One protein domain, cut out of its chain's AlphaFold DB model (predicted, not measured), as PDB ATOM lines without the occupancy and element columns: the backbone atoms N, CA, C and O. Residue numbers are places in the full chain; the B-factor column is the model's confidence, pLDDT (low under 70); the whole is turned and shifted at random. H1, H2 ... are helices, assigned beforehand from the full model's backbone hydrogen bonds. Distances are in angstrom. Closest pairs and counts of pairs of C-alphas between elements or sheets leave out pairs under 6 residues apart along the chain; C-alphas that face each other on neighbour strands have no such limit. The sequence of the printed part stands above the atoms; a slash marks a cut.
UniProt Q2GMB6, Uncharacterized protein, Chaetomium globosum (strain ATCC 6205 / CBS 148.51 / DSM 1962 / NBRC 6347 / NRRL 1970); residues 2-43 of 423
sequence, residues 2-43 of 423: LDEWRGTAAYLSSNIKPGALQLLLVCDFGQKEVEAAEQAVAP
ATOM      1  N   LEU A   2     129.539 121.718 239.031       82.56
ATOM      2  CA  LEU A   2     130.852 121.892 238.367       82.56
ATOM      3  C   LEU A   2     130.970 123.203 237.569       82.56
ATOM      4  O   LEU A   2     132.013 123.847 237.620       82.56
ATOM      5  N   ASP A   3     129.907 123.646 236.894       84.81
ATOM      6  CA  ASP A   3     129.923 124.922 236.159       84.81
ATOM      7  C   ASP A   3     129.987 126.143 237.091       84.81
ATOM      8  O   ASP A   3     130.737 127.086 236.843       84.81
ATOM      9  N   GLU A   4     129.273 126.101 238.219       84.12
ATOM     10  CA  GLU A   4     129.343 127.137 239.263       84.12
ATOM     11  C   GLU A   4     130.729 127.176 239.916       84.12
ATOM     12  O   GLU A   4     131.275 128.252 240.174       84.12
ATOM     13  N   TRP A   5     131.337 126.006 240.133       89.25
ATOM     14  CA  TRP A   5     132.708 125.898 240.617       89.25
ATOM     15  C   TRP A   5     133.711 126.480 239.617       89.25
ATOM     16  O   TRP A   5     134.577 127.252 240.018       89.25
ATOM     17  N   ARG A   6     133.568 126.204 238.312       89.88
ATOM     18  CA  ARG A   6     134.397 126.828 237.264       89.88
ATOM     19  C   ARG A   6     134.277 128.352 237.295       89.88
ATOM     20  O   ARG A   6     135.299 129.036 237.254       89.88
ATOM     21  N   GLY A   7     133.058 128.879 237.425       90.38
ATOM     22  CA  GLY A   7     132.818 130.317 237.577       90.38
ATOM     23  C   GLY A   7     133.488 130.899 238.825       90.38
ATOM     24  O   GLY A   7     134.147 131.936 238.758       90.38
ATOM     25  N   THR A   8     133.401 130.187 239.949       86.75
ATOM     26  CA  THR A   8     134.025 130.577 241.223       86.75
ATOM     27  C   THR A   8     135.550 130.555 241.136       86.75
ATOM     28  O   THR A   8     136.203 131.518 241.526       86.75
ATOM     29  N   ALA A   9     136.137 129.499 240.572       89.44
ATOM     30  CA  ALA A   9     137.578 129.388 240.370       89.44
ATOM     31  C   ALA A   9     138.107 130.498 239.445       89.44
ATOM     32  O   ALA A   9     139.114 131.133 239.762       89.44
ATOM     33  N   ALA A  10     137.390 130.810 238.358       89.69
ATOM     34  CA  ALA A  10     137.727 131.923 237.473       89.69
ATOM     35  C   ALA A  10     137.664 133.275 238.211       89.69
ATOM     36  O   ALA A  10     138.587 134.089 238.108       89.69
ATOM     37  N   TYR A  11     136.631 133.496 239.028       89.62
ATOM     38  CA  TYR A  11     136.499 134.699 239.850       89.62
ATOM     39  C   TYR A  11     137.640 134.832 240.871       89.62
ATOM     40  O   TYR A  11     138.288 135.875 240.942       89.62
ATOM     41  N   LEU A  12     137.948 133.767 241.616       87.00
ATOM     42  CA  LEU A  12     139.048 133.760 242.584       87.00
ATOM     43  C   LEU A  12     140.393 134.010 241.895       87.00
ATOM     44  O   LEU A  12     141.173 134.836 242.360       87.00
ATOM     45  N   SER A  13     140.647 133.354 240.761       85.50
ATOM     46  CA  SER A  13     141.915 133.494 240.039       85.50
ATOM     47  C   SER A  13     142.150 134.900 239.473       85.50
ATOM     48  O   SER A  13     143.295 135.336 239.392       85.50
ATOM     49  N   SER A  14     141.084 135.623 239.113       89.62
ATOM     50  CA  SER A  14     141.170 136.987 238.577       89.62
ATOM     51  C   SER A  14     141.256 138.071 239.655       89.62
ATOM     52  O   SER A  14     141.776 139.151 239.384       89.62
ATOM     53  N   ASN A  15     140.785 137.798 240.876       90.19
ATOM     54  CA  ASN A  15     140.703 138.799 241.947       90.19
ATOM     55  C   ASN A  15     141.752 138.618 243.052       90.19
ATOM     56  O   ASN A  15     141.940 139.513 243.878       90.19
ATOM     57  N   ILE A  16     142.453 137.483 243.087       85.44
ATOM     58  CA  ILE A  16     143.405 137.158 244.149       85.44
ATOM     59  C   ILE A  16     144.816 137.087 243.580       85.44
ATOM     60  O   ILE A  16     145.093 136.384 242.611       85.44
ATOM     61  N   LYS A  17     145.743 137.808 244.220       86.25
ATOM     62  CA  LYS A  17     147.159 137.783 243.839       86.25
ATOM     63  C   LYS A  17     147.716 136.356 243.986       86.25
ATOM     64  O   LYS A  17     147.510 135.743 245.038       86.25
ATOM     65  N   PRO A  18     148.464 135.832 242.996       82.12
ATOM     66  CA  PRO A  18     149.101 134.523 243.110       82.12
ATOM     67  C   PRO A  18     149.919 134.392 244.403       82.12
ATOM     68  O   PRO A  18     150.720 135.266 244.728       82.12
ATOM     69  N   GLY A  19     149.700 133.306 245.149       77.81
ATOM     70  CA  GLY A  19     150.367 133.040 246.431       77.81
ATOM     71  C   GLY A  19     149.738 133.705 247.663       77.81
ATOM     72  O   GLY A  19     150.167 133.407 248.771       77.81
ATOM     73  N   ALA A  20     148.718 134.555 247.504       80.62
ATOM     74  CA  ALA A  20     148.001 135.162 248.632       80.62
ATOM     75  C   ALA A  20     146.909 134.254 249.230       80.62
ATOM     76  O   ALA A  20     146.404 134.536 250.313       80.62
ATOM     77  N   LEU A  21     146.540 133.177 248.531       75.75
ATOM     78  CA  LEU A  21     145.516 132.231 248.956       75.75
ATOM     79  C   LEU A  21     146.015 130.796 248.777       75.75
ATOM     80  O   LEU A  21     146.492 130.425 247.704       75.75
ATOM     81  N   GLN A  22     145.856 129.994 249.827       78.50
ATOM     82  CA  GLN A  22     146.060 128.552 249.798       78.50
ATOM     83  C   GLN A  22     144.691 127.873 249.868       78.50
ATOM     84  O   GLN A  22     143.954 128.053 250.835       78.50
ATOM     85  N   LEU A  23     144.346 127.118 248.827       73.75
ATOM     86  CA  LEU A  23     143.109 126.346 248.759       73.75
ATOM     87  C   LEU A  23     143.428 124.873 248.999       73.75
ATOM     88  O   LEU A  23     144.292 124.309 248.327       73.75
ATOM     89  N   LEU A  24     142.722 124.260 249.948       76.88
ATOM     90  CA  LEU A  24     142.720 122.817 250.155       76.88
ATOM     91  C   LEU A  24     141.366 122.286 249.692       76.88
ATOM     92  O   LEU A  24     140.341 122.617 250.284       76.88
ATOM     93  N   LEU A  25     141.370 121.487 248.628       74.12
ATOM     94  CA  LEU A  25     140.176 120.809 248.141       74.12
ATOM     95  C   LEU A  25     140.151 119.402 248.741       74.12
ATOM     96  O   LEU A  25     141.070 118.620 248.506       74.12
ATOM     97  N   VAL A  26     139.128 119.098 249.536       74.75
ATOM     98  CA  VAL A  26     138.879 117.747 250.049       74.75
ATOM     99  C   VAL A  26     137.636 117.244 249.349       74.75
ATOM    100  O   VAL A  26     136.569 117.836 249.496       74.75
ATOM    101  N   CYS A  27     137.788 116.177 248.579       72.31
ATOM    102  CA  CYS A  27     136.682 115.564 247.871       72.31
ATOM    103  C   CYS A  27     136.640 114.076 248.188       72.31
ATOM    104  O   CYS A  27     137.682 113.425 248.222       72.31
ATOM    105  N   ASP A  28     135.434 113.564 248.394       73.44
ATOM    106  CA  ASP A  28     135.164 112.147 248.593       73.44
ATOM    107  C   ASP A  28     134.679 111.578 247.257       73.44
ATOM    108  O   ASP A  28     133.512 111.721 246.901       73.44
ATOM    109  N   PHE A  29     135.617 111.069 246.457       76.81
ATOM    110  CA  PHE A  29     135.326 110.493 245.146       76.81
ATOM    111  C   PHE A  29     135.528 108.985 245.193       76.81
ATOM    112  O   PHE A  29     136.577 108.499 245.624       76.81
ATOM    113  N   GLY A  30     134.559 108.240 244.666       77.12
ATOM    114  CA  GLY A  30     134.735 106.817 244.405       77.12
ATOM    115  C   GLY A  30     135.772 106.565 243.305       77.12
ATOM    116  O   GLY A  30     136.069 107.427 242.480       77.12
ATOM    117  N   GLN A  31     136.291 105.336 243.215       73.00
ATOM    118  CA  GLN A  31     137.313 104.958 242.219       73.00
ATOM    119  C   GLN A  31     136.883 105.207 240.756       73.00
ATOM    120  O   GLN A  31     137.726 105.372 239.879       73.00
ATOM    121  N   LYS A  32     135.572 105.257 240.485       77.56
ATOM    122  CA  LYS A  32     135.000 105.542 239.158       77.56
ATOM    123  C   LYS A  32     134.810 107.041 238.876       77.56
ATOM    124  O   LYS A  32     134.400 107.397 237.781       77.56
ATOM    125  N   GLU A  33     135.110 107.913 239.838       84.12
ATOM    126  CA  GLU A  33     134.815 109.353 239.794       84.12
ATOM    127  C   GLU A  33     136.085 110.216 239.711       84.12
ATOM    128  O   GLU A  33     136.047 111.427 239.933       84.12
ATOM    129  N   VAL A  34     137.220 109.614 239.347       81.44
ATOM    130  CA  VAL A  34     138.497 110.322 239.142       81.44
ATOM    131  C   VAL A  34     138.339 111.476 238.147       81.44
ATOM    132  O   VAL A  34     138.859 112.562 238.385       81.44
ATOM    133  N   GLU A  35     137.539 111.297 237.093       83.62
ATOM    134  CA  GLU A  35     137.246 112.364 236.128       83.62
ATOM    135  C   GLU A  35     136.538 113.565 236.775       83.62
ATOM    136  O   GLU A  35     136.807 114.709 236.413       83.62
ATOM    137  N   ALA A  36     135.664 113.344 237.764       82.31
ATOM    138  CA  ALA A  36     135.005 114.430 238.490       82.31
ATOM    139  C   ALA A  36     136.002 115.188 239.384       82.31
ATOM    140  O   ALA A  36     135.947 116.419 239.464       82.31
ATOM    141  N   ALA A  37     136.962 114.479 239.981       82.12
ATOM    142  CA  ALA A  37     138.065 115.080 240.728       82.12
ATOM    143  C   ALA A  37     138.957 115.944 239.838       82.12
ATOM    144  O   ALA A  37     139.266 117.090 240.172       82.12
ATOM    145  N   GLU A  38     139.328 115.422 238.672       84.88
ATOM    146  CA  GLU A  38     140.115 116.153 237.687       84.88
ATOM    147  C   GLU A  38     139.370 117.393 237.195       84.88
ATOM    148  O   GLU A  38     139.953 118.475 237.132       84.88
ATOM    149  N   GLN A  39     138.064 117.283 236.937       87.38
ATOM    150  CA  GLN A  39     137.229 118.419 236.552       87.38
ATOM    151  C   GLN A  39     137.064 119.459 237.667       87.38
ATOM    152  O   GLN A  39     136.902 120.643 237.362       87.38
ATOM    153  N   ALA A  40     137.132 119.058 238.939       86.25
ATOM    154  CA  ALA A  40     137.131 119.976 240.074       86.25
ATOM    155  C   ALA A  40     138.490 120.677 240.253       86.25
ATOM    156  O   ALA A  40     138.542 121.838 240.647       86.25
ATOM    157  N   VAL A  41     139.610 120.037 239.926       88.31
ATOM    158  CA  VAL A  41     140.939 120.662 240.075       88.31
ATOM    159  C   VAL A  41     141.341 121.482 238.844       88.31
ATOM    160  O   VAL A  41     141.987 122.518 238.990       88.31
ATOM    161  N   ALA A  42     140.933 121.071 237.640       90.62
ATOM    162  CA  ALA A  42     141.307 121.694 236.366       90.62
ATOM    163  C   ALA A  42     141.108 123.226 236.273       90.62
ATOM    164  O   ALA A  42     141.940 123.876 235.640       90.62
ATOM    165  N   PRO A  43     140.065 123.839 236.870       88.12
ATOM    166  CA  PRO A  43     139.843 125.286 236.788       88.12
ATOM    167  C   PRO A  43     140.814 126.119 237.635       88.12
ATOM    168  O   PRO A  43     140.839 127.342 237.501       88.12
TER     169      PRO A  43
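This is residues 2 to 43 of the 423 residues of an uncharacterized protein of Chaetomium globosum (strain ATCC 6205 / CBS 148.51 / DSM 1962 / NBRC 6347 / NRRL 1970) (UniProt Q2GMB6). The longest helix, H1, and the shorter H2 run the same way, one staggered behind the other, with the first residues of H1 meeting H2 near Ala 40; a long link, residues 16 to 33, folds back from the end of H1 to the start of H2, and the whole makes a loose, elongated loop. The turns at its two ends, residues 14 to 20 and 30 to 35, stick out. The printed part has 42 residues with two named helices, H1 then H2, and no named strand; its class is all helix. It is loose, with a radius of gyration of the C-alphas of 11.7 A, and spans 35 by 19 by 11 A.

Begin at H1, residues 2 to 15, and look from its residues 2 to 6, which alone touch H2, residues 34 to 41. The closest C-alphas of the two helices are those of Leu 2 and Ala 40, 6.8 A apart. Their lines stand at a shallow tilt of 29 degrees, and they run the same way, with centres 14.8 A apart. In H1 and H2 every O i to N i+4 pair is within hydrogen-bond range.

Find C-alpha 2 at (130.852, 121.892, 238.367); from there H1 runs 19.9 A to C-alpha 15 at (140.703, 138.799, 241.947). H2 runs 10.7 A from C-alpha 34 to C-alpha 41 at (140.939, 120.662, 240.075).

The two C-alphas farthest apart are those of Lys 17 and Lys 32, at 34.8 A. The link from H1 to H2 is long, 18 residues. Its C-alphas lie 7 to 19 A from the mean of all C-alphas. The printed part has no cut. Its mean pLDDT is 83.0, and no printed residue is under 70.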